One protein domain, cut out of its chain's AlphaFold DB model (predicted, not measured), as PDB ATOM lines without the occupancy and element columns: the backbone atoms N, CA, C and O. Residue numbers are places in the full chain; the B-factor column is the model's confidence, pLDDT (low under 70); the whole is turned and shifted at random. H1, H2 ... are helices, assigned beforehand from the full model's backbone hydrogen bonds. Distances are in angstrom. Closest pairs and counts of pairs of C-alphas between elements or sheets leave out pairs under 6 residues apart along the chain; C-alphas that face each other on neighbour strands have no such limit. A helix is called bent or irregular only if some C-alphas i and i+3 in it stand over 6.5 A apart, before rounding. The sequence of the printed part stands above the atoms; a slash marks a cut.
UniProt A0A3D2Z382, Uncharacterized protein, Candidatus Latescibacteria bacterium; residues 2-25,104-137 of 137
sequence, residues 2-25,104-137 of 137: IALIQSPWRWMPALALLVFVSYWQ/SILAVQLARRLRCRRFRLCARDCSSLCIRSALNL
ATOM      1  N   ILE A   2      90.693  90.783  86.349       49.66
ATOM      2  CA  ILE A   2      91.323  90.430  87.649       49.66
ATOM      3  C   ILE A   2      91.021  88.983  88.112       49.66
ATOM      4  O   ILE A   2      91.891  88.313  88.669       49.66
ATOM      5  N   ALA A   3      89.830  88.450  87.815       48.22
ATOM      6  CA  ALA A   3      89.439  87.078  88.168       48.22
ATOM      7  C   ALA A   3      90.166  85.978  87.359       48.22
ATOM      8  O   ALA A   3      90.301  84.852  87.835       48.22
ATOM      9  N   LEU A   4      90.683  86.285  86.160       49.00
ATOM     10  CA  LEU A   4      91.455  85.326  85.350       49.00
ATOM     11  C   LEU A   4      92.815  85.023  85.986       49.00
ATOM     12  O   LEU A   4      93.277  83.889  85.929       49.00
ATOM     13  N   ILE A   5      93.397  86.018  86.661       55.19
ATOM     14  CA  ILE A   5      94.677  85.895  87.357       55.19
ATOM     15  C   ILE A   5      94.503  85.109  88.657       55.19
ATOM     16  O   ILE A   5      95.409  84.376  89.022       55.19
ATOM     17  N   GLN A   6      93.354  85.182  89.342       62.88
ATOM     18  CA  GLN A   6      93.126  84.519  90.638       62.88
ATOM     19  C   GLN A   6      93.388  83.001  90.596       62.88
ATOM     20  O   GLN A   6      94.048  82.496  91.501       62.88
ATOM     21  N   SER A   7      92.989  82.306  89.524       72.56
ATOM     22  CA  SER A   7      93.170  80.852  89.403       72.56
ATOM     23  C   SER A   7      94.612  80.472  89.012       72.56
ATOM     24  O   SER A   7      95.065  80.876  87.937       72.56
ATOM     25  N   PRO A   8      95.345  79.696  89.840       72.00
ATOM     26  CA  PRO A   8      96.709  79.248  89.537       72.00
ATOM     27  C   PRO A   8      96.808  78.502  88.196       72.00
ATOM     28  O   PRO A   8      97.704  78.750  87.392       72.00
ATOM     29  N   TRP A   9      95.809  77.674  87.910       81.25
ATOM     30  CA  TRP A   9      95.774  76.752  86.777       81.25
ATOM     31  C   TRP A   9      95.761  77.422  85.400       81.25
ATOM     32  O   TRP A   9      96.110  76.785  84.414       81.25
ATOM     33  N   ARG A  10      95.367  78.699  85.306       84.75
ATOM     34  CA  ARG A  10      95.238  79.398  84.015       84.75
ATOM     35  C   ARG A  10      96.563  79.919  83.460       84.75
ATOM     36  O   ARG A  10      96.720  79.987  82.251       84.75
ATOM     37  N   TRP A  11      97.502  80.301  84.322       87.94
ATOM     38  CA  TRP A  11      98.785  80.887  83.905       87.94
ATOM     39  C   TRP A  11      99.966  79.937  84.107       87.94
ATOM     40  O   TRP A  11     100.997  80.132  83.474       87.94
ATOM     41  N   MET A  12      99.828  78.906  84.951       93.31
ATOM     42  CA  MET A  12     100.878  77.904  85.164       93.31
ATOM     43  C   MET A  12     101.314  77.210  83.861       93.31
ATOM     44  O   MET A  12     102.518  77.192  83.611       93.31
ATOM     45  N   PRO A  13     100.401  76.718  82.992       94.81
ATOM     46  CA  PRO A  13     100.808  76.070  81.744       94.81
ATOM     47  C   PRO A  13     101.490  77.043  80.783       94.81
ATOM     48  O   PRO A  13     102.493  76.699  80.175       94.81
ATOM     49  N   ALA A  14     100.985  78.276  80.686       94.56
ATOM     50  CA  ALA A  14     101.578  79.305  79.836       94.56
ATOM     51  C   ALA A  14     102.999  79.671  80.292       94.56
ATOM     52  O   ALA A  14     103.889  79.826  79.462       94.56
ATOM     53  N   LEU A  15     103.229  79.767  81.606       95.69
ATOM     54  CA  LEU A  15     104.555  80.038  82.157       95.69
ATOM     55  C   LEU A  15     105.510  78.856  81.958       95.69
ATOM     56  O   LEU A  15     106.657  79.064  81.575       95.69
ATOM     57  N   ALA A  16     105.040  77.625  82.176       96.38
ATOM     58  CA  ALA A  16     105.829  76.425  81.911       96.38
ATOM     59  C   ALA A  16     106.206  76.312  80.424       96.38
ATOM     60  O   ALA A  16     107.354  76.016  80.105       96.38
ATOM     61  N   LEU A  17     105.269  76.616  79.520       96.94
ATOM     62  CA  LEU A  17     105.516  76.646  78.079       96.94
ATOM     63  C   LEU A  17     106.522  77.737  77.698       96.94
ATOM     64  O   LEU A  17     107.422  77.480  76.908       96.94
ATOM     65  N   LEU A  18     106.402  78.936  78.277       97.38
ATOM     66  CA  LEU A  18     107.348  80.028  78.043       97.38
ATOM     67  C   LEU A  18     108.768  79.631  78.461       97.38
ATOM     68  O   LEU A  18     109.716  79.861  77.712       97.38
ATOM     69  N   VAL A  19     108.906  79.005  79.631       97.44
ATOM     70  CA  VAL A  19     110.179  78.451  80.104       97.44
ATOM     71  C   VAL A  19     110.707  77.408  79.121       97.44
ATOM     72  O   VAL A  19     111.849  77.510  78.687       97.44
ATOM     73  N   PHE A  20     109.874  76.451  78.709       97.31
ATOM     74  CA  PHE A  20     110.277  75.413  77.765       97.31
ATOM     75  C   PHE A  20     110.785  76.004  76.446       97.31
ATOM     76  O   PHE A  20     111.908  75.728  76.042       97.31
ATOM     77  N   VAL A  21     110.009  76.880  75.807       97.56
ATOM     78  CA  VAL A  21     110.380  77.508  74.527       97.56
ATOM     79  C   VAL A  21     111.644  78.366  74.648       97.56
ATOM     80  O   VAL A  21     112.400  78.468  73.688       97.56
ATOM     81  N   SER A  22     111.918  78.944  75.819       97.06
ATOM     82  CA  SER A  22     113.133  79.742  76.040       97.06
ATOM     83  C   SER A  22     114.403  78.890  76.139       97.06
ATOM     84  O   SER A  22     115.487  79.390  75.856       97.06
ATOM     85  N   TYR A  23     114.283  77.618  76.533       95.94
ATOM     86  CA  TYR A  23     115.430  76.773  76.890       95.94
ATOM     87  C   TYR A  23     115.478  75.417  76.171       95.94
ATOM     88  O   TYR A  23     116.429  74.672  76.382       95.94
ATOM     89  N   TRP A  24     114.519  75.068  75.310       95.81
ATOM     90  CA  TRP A  24     114.472  73.742  74.670       95.81
ATOM     91  C   TRP A  24     115.736  73.410  73.863       95.81
ATOM     92  O   TRP A  24     116.161  72.262  73.858       95.81
ATOM     93  N   GLN A  25     116.390  74.414  73.263       95.94
ATOM     94  CA  GLN A  25     117.647  74.230  72.524       95.94
ATOM     95  C   GLN A  25     118.810  73.756  73.408       95.94
ATOM     96  O   GLN A  25     119.804  73.259  72.892       95.94
ATOM     97  N   SER A 104     109.916  78.976  88.935       96.62
ATOM     98  CA  SER A 104     109.283  80.158  88.334       96.62
ATOM     99  C   SER A 104     107.803  80.260  88.709       96.62
ATOM    100  O   SER A 104     107.324  81.324  89.114       96.62
ATOM    101  N   ILE A 105     107.073  79.140  88.665       95.62
ATOM    102  CA  ILE A 105     105.681  79.073  89.119       95.62
ATOM    103  C   ILE A 105     105.580  79.424  90.609       95.62
ATOM    104  O   ILE A 105     104.750  80.257  90.991       95.62
ATOM    105  N   LEU A 106     106.420  78.826  91.459       95.62
ATOM    106  CA  LEU A 106     106.424  79.108  92.896       95.62
ATOM    107  C   LEU A 106     106.746  80.576  93.200       95.62
ATOM    108  O   LEU A 106     106.085  81.175  94.051       95.62
ATOM    109  N   ALA A 107     107.693  81.176  92.480       95.81
ATOM    110  CA  ALA A 107     108.065  82.578  92.630       95.81
ATOM    111  C   ALA A 107     106.883  83.508  92.318       95.81
ATOM    112  O   ALA A 107     106.565  84.403  93.108       95.81
ATOM    113  N   VAL A 108     106.152  83.254  91.225       92.69
ATOM    114  CA  VAL A 108     104.932  84.008  90.891       92.69
ATOM    115  C   VAL A 108     103.863  83.831  91.972       92.69
ATOM    116  O   VAL A 108     103.228  84.810  92.382       92.69
ATOM    117  N   GLN A 109     103.668  82.614  92.488       91.50
ATOM    118  CA  GLN A 109     102.727  82.376  93.586       91.50
ATOM    119  C   GLN A 109     103.115  83.136  94.858       91.50
ATOM    120  O   GLN A 109     102.258  83.775  95.477       91.50
ATOM    121  N   LEU A 110     104.394  83.115  95.231       91.62
ATOM    122  CA  LEU A 110     104.909  83.835  96.388       91.62
ATOM    123  C   LEU A 110     104.695  85.345  96.229       91.62
ATOM    124  O   LEU A 110     104.082  85.971  97.095       91.62
ATOM    125  N   ALA A 111     105.084  85.919  95.089       90.88
ATOM    126  CA  ALA A 111     104.899  87.340  94.790       90.88
ATOM    127  C   ALA A 111     103.422  87.766  94.866       90.88
ATOM    128  O   ALA A 111     103.088  88.868  95.308       90.88
ATOM    129  N   ARG A 112     102.498  86.890  94.460       85.56
ATOM    130  CA  ARG A 112     101.056  87.135  94.589       85.56
ATOM    131  C   ARG A 112     100.583  87.096  96.038       85.56
ATOM    132  O   ARG A 112      99.842  87.988  96.448       85.56
ATOM    133  N   ARG A 113     101.032  86.116  96.828       86.00
ATOM    134  CA  ARG A 113     100.697  86.025  98.260       86.00
ATOM    135  C   ARG A 113     101.210  87.238  99.037       86.00
ATOM    136  O   ARG A 113     100.480  87.773  99.871       86.00
ATOM    137  N   LEU A 114     102.414  87.714  98.722       87.25
ATOM    138  CA  LEU A 114     103.007  88.896  99.350       87.25
ATOM    139  C   LEU A 114     102.251  90.187  98.992       87.25
ATOM    140  O   LEU A 114     101.934  90.971  99.889       87.25
ATOM    141  N   ARG A 115     101.857  90.375  97.724       79.75
ATOM    142  CA  ARG A 115     101.014  91.514  97.304       79.75
ATOM    143  C   ARG A 115      99.646  91.516  97.990       79.75
ATOM    144  O   ARG A 115      99.215  92.545  98.505       79.75
ATOM    145  N   CYS A 116      98.984  90.360  98.068       66.31
ATOM    146  CA  CYS A 116      97.698  90.241  98.756       66.31
ATOM    147  C   CYS A 116      97.799  90.499 100.270       66.31
ATOM    148  O   CYS A 116      96.848  91.017 100.855       66.31
ATOM    149  N   ARG A 117      98.922  90.148 100.916       70.06
ATOM    150  CA  ARG A 117      99.168  90.474 102.332       70.06
ATOM    151  C   ARG A 117      99.364  91.975 102.542       70.06
ATOM    152  O   ARG A 117      98.726  92.532 103.429       70.06
ATOM    153  N   ARG A 118     100.176  92.634 101.707       72.06
ATOM    154  CA  ARG A 118     100.413  94.086 101.791       72.06
ATOM    155  C   ARG A 118      99.115  94.886 101.653       72.06
ATOM    156  O   ARG A 118      98.879  95.777 102.461       72.06
ATOM    157  N   PHE A 119      98.258  94.534 100.690       59.25
ATOM    158  CA  PHE A 119      96.976  95.222 100.496       59.25
ATOM    159  C   PHE A 119      96.035  95.053 101.701       59.25
ATOM    160  O   PHE A 119      95.421  96.019 102.138       59.25
ATOM    161  N   ARG A 120      95.970  93.851 102.303       61.19
ATOM    162  CA  ARG A 120      95.168  93.616 103.522       61.19
ATOM    163  C   ARG A 120      95.696  94.359 104.746       61.19
ATOM    164  O   ARG A 120      94.886  94.805 105.548       61.19
ATOM    165  N   LEU A 121      97.016  94.465 104.905       66.94
ATOM    166  CA  LEU A 121      97.620  95.222 106.006       66.94
ATOM    167  C   LEU A 121      97.308  96.716 105.871       66.94
ATOM    168  O   LEU A 121      96.792  97.302 106.809       66.94
ATOM    169  N   CYS A 122      97.490  97.292 104.680       60.69
ATOM    170  CA  CYS A 122      97.165  98.697 104.426       60.69
ATOM    171  C   CYS A 122      95.661  98.991 104.599       60.69
ATOM    172  O   CYS A 122      95.295  99.989 105.209       60.69
ATOM    173  N   ALA A 123      94.784  98.086 104.146       61.53
ATOM    174  CA  ALA A 123      93.343  98.212 104.362       61.53
ATOM    175  C   ALA A 123      92.957  98.128 105.852       61.53
ATOM    176  O   ALA A 123      92.105  98.890 106.307       61.53
ATOM    177  N   ARG A 124      93.596  97.237 106.627       62.94
ATOM    178  CA  ARG A 124      93.394  97.149 108.082       62.94
ATOM    179  C   ARG A 124      93.879  98.406 108.801       62.94
ATOM    180  O   ARG A 124      93.123  98.935 109.610       62.94
ATOM    181  N   ASP A 125      95.068  98.906 108.476       64.44
ATOM    182  CA  ASP A 125      95.612 100.123 109.088       64.44
ATOM    183  C   ASP A 125      94.763 101.356 108.760       64.44
ATOM    184  O   ASP A 125      94.451 102.145 109.645       64.44
ATOM    185  N   CYS A 126      94.285 101.496 107.521       53.19
ATOM    186  CA  CYS A 126      93.406 102.607 107.159       53.19
ATOM    187  C   CYS A 126      92.061 102.538 107.902       53.19
ATOM    188  O   CYS A 126      91.541 103.562 108.339       53.19
ATOM    189  N   SER A 127      91.513 101.331 108.103       60.19
ATOM    190  CA  SER A 127      90.278 101.150 108.876       60.19
ATOM    191  C   SER A 127      90.459 101.436 110.372       60.19
ATOM    192  O   SER A 127      89.588 102.049 110.983       60.19
ATOM    193  N   SER A 128      91.597 101.062 110.966       60.00
ATOM    194  CA  SER A 128      91.869 101.299 112.388       60.00
ATOM    195  C   SER A 128      92.191 102.768 112.685       60.00
ATOM    196  O   SER A 128      91.776 103.279 113.727       60.00
ATOM    197  N   LEU A 129      92.851 103.472 111.759       58.94
ATOM    198  CA  LEU A 129      93.065 104.924 111.811       58.94
ATOM    199  C   LEU A 129      91.750 105.706 111.662       58.94
ATOM    200  O   LEU A 129      91.509 106.642 112.422       58.94
ATOM    201  N   CYS A 130      90.863 105.290 110.751       51.88
ATOM    202  CA  CYS A 130      89.567 105.945 110.553       51.88
ATOM    203  C   CYS A 130      88.623 105.746 111.757       51.88
ATOM    204  O   CYS A 130      87.944 106.684 112.166       51.88
ATOM    205  N   ILE A 131      88.630 104.558 112.378       55.47
ATOM    206  CA  ILE A 131      87.851 104.272 113.597       55.47
ATOM    207  C   ILE A 131      88.382 105.066 114.801       55.47
ATOM    208  O   ILE A 131      87.592 105.615 115.564       55.47
ATOM    209  N   ARG A 132      89.706 105.188 114.964       54.75
ATOM    210  CA  ARG A 132      90.293 105.988 116.056       54.75
ATOM    211  C   ARG A 132      90.014 107.486 115.915       54.75
ATOM    212  O   ARG A 132      89.828 108.146 116.928       54.75
ATOM    213  N   SER A 133      89.943 108.015 114.692       51.94
ATOM    214  CA  SER A 133      89.573 109.420 114.467       51.94
ATOM    215  C   SER A 133      88.083 109.697 114.701       51.94
ATOM    216  O   SER A 133      87.736 110.829 115.019       51.94
ATOM    217  N   ALA A 134      87.210 108.694 114.554       53.25
ATOM    218  CA  ALA A 134      85.768 108.825 114.783       53.25
ATOM    219  C   ALA A 134      85.358 108.679 116.264       53.25
ATOM    220  O   ALA A 134      84.253 109.066 116.625       53.25
ATOM    221  N   LEU A 135      86.235 108.123 117.110       55.50
ATOM    222  CA  LEU A 135      86.009 107.903 118.549       55.50
ATOM    223  C   LEU A 135      86.703 108.944 119.453       55.50
ATOM    224  O   LEU A 135      86.619 108.829 120.669       55.50
ATOM    225  N   ASN A 136      87.380 109.942 118.872       48.47
ATOM    226  CA  ASN A 136      87.948 111.099 119.582       48.47
ATOM    227  C   ASN A 136      87.030 112.339 119.472       48.47
ATOM    228  O   ASN A 136      87.501 113.449 119.213       48.47
ATOM    229  N   LEU A 137      85.722 112.131 119.648       48.25
ATOM    230  CA  LEU A 137      84.740 113.158 120.010       48.25
ATOM    231  C   LEU A 137      84.201 112.833 121.402       48.25
ATOM    232  O   LEU A 137      83.847 111.650 121.611       48.25
TER     233      LEU A 137
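AT A GLANCE: This is residues 2 to 25 and 104 to 137 of the 137 residues of an uncharacterized protein of Candidatus Latescibacteria bacterium (UniProt A0A3D2Z382). A long helix, H3, makes most of the length of a thin, extended rod, and a second helix, H2, overlaps it only near the beginnings of the two, from where they run off in opposite ways. Residues 113 to 137 stick out at one end of the rod and residues 20 to 25 at the other, while a very short helix, H1, sits beside the start of H2, away from H3. The printed part has 58 residues, with three named helices in the order H1, H2, H3 and no named strand, and its class is all helix. It is extended, with a radius of gyration of the C-alphas of 19.1 A, and the C-alphas span 69 by 19 by 11 A.

HOW THE PARTS SIT: H3, residues 104 to 134, touches H2, residues 8 to 25, with 5 pairs of C-alphas within 8 A. The closest C-alphas of the two are those of Met 12 and Ile 105, 6.3 A apart. H2 touches H3 with residues 8 to 16 alone, and H3 touches H2 with residues 104 to 109 alone. Their lines stand at a steep tilt of 39 degrees, and they run opposite ways. H1, residues 2 to 6, is close to H2 but not clearly touching it, with 2 pairs of C-alphas within 8 A. The closest C-alphas of H1 and H2 are those of Leu 4 and Arg 10, 7.2 A apart. H1 and H3 are apart. In H3 every O i to N i+4 pair is within hydrogen-bond range; in H2 11 of 14 are, and in H1 0 of 1, where 2 of 2 O i to N i+3 pairs are within range.

IN THESE COORDINATES: H3 is 45.5 A from first to last C-alpha, from Ser 104 at (109.283, 80.158, 88.334) to Ala 134 at (85.768, 108.825, 114.783). H2 runs 27.4 A from Pro 8 to Gln 25, whose C-alpha is at (117.647, 74.230, 72.524). H2 is irregular, with C-alphas 22 and 25 standing 7.9 A apart, and its line is a rough one. H1 is 6.9 A from the C-alpha of Ile 2, at (91.323, 90.430, 87.649), to that of Gln 6.

THE WHOLE: The two C-alphas farthest apart are those of Gln 25 and Leu 137, at 69.7 A; Leu 137 is the chain's last residue. Residues 26 to 103 are not printed, and C-alphas 25 and 104 are 18.8 A apart across this cut, which the link from H2 to H3 crosses. The link from H1 to H2 is tight, with 1 residue between them. The mean pLDDT of the printed part is 75.8, and confidence is low, under 70, in residues 2 to 6, residue 116 and residues 119 to 137.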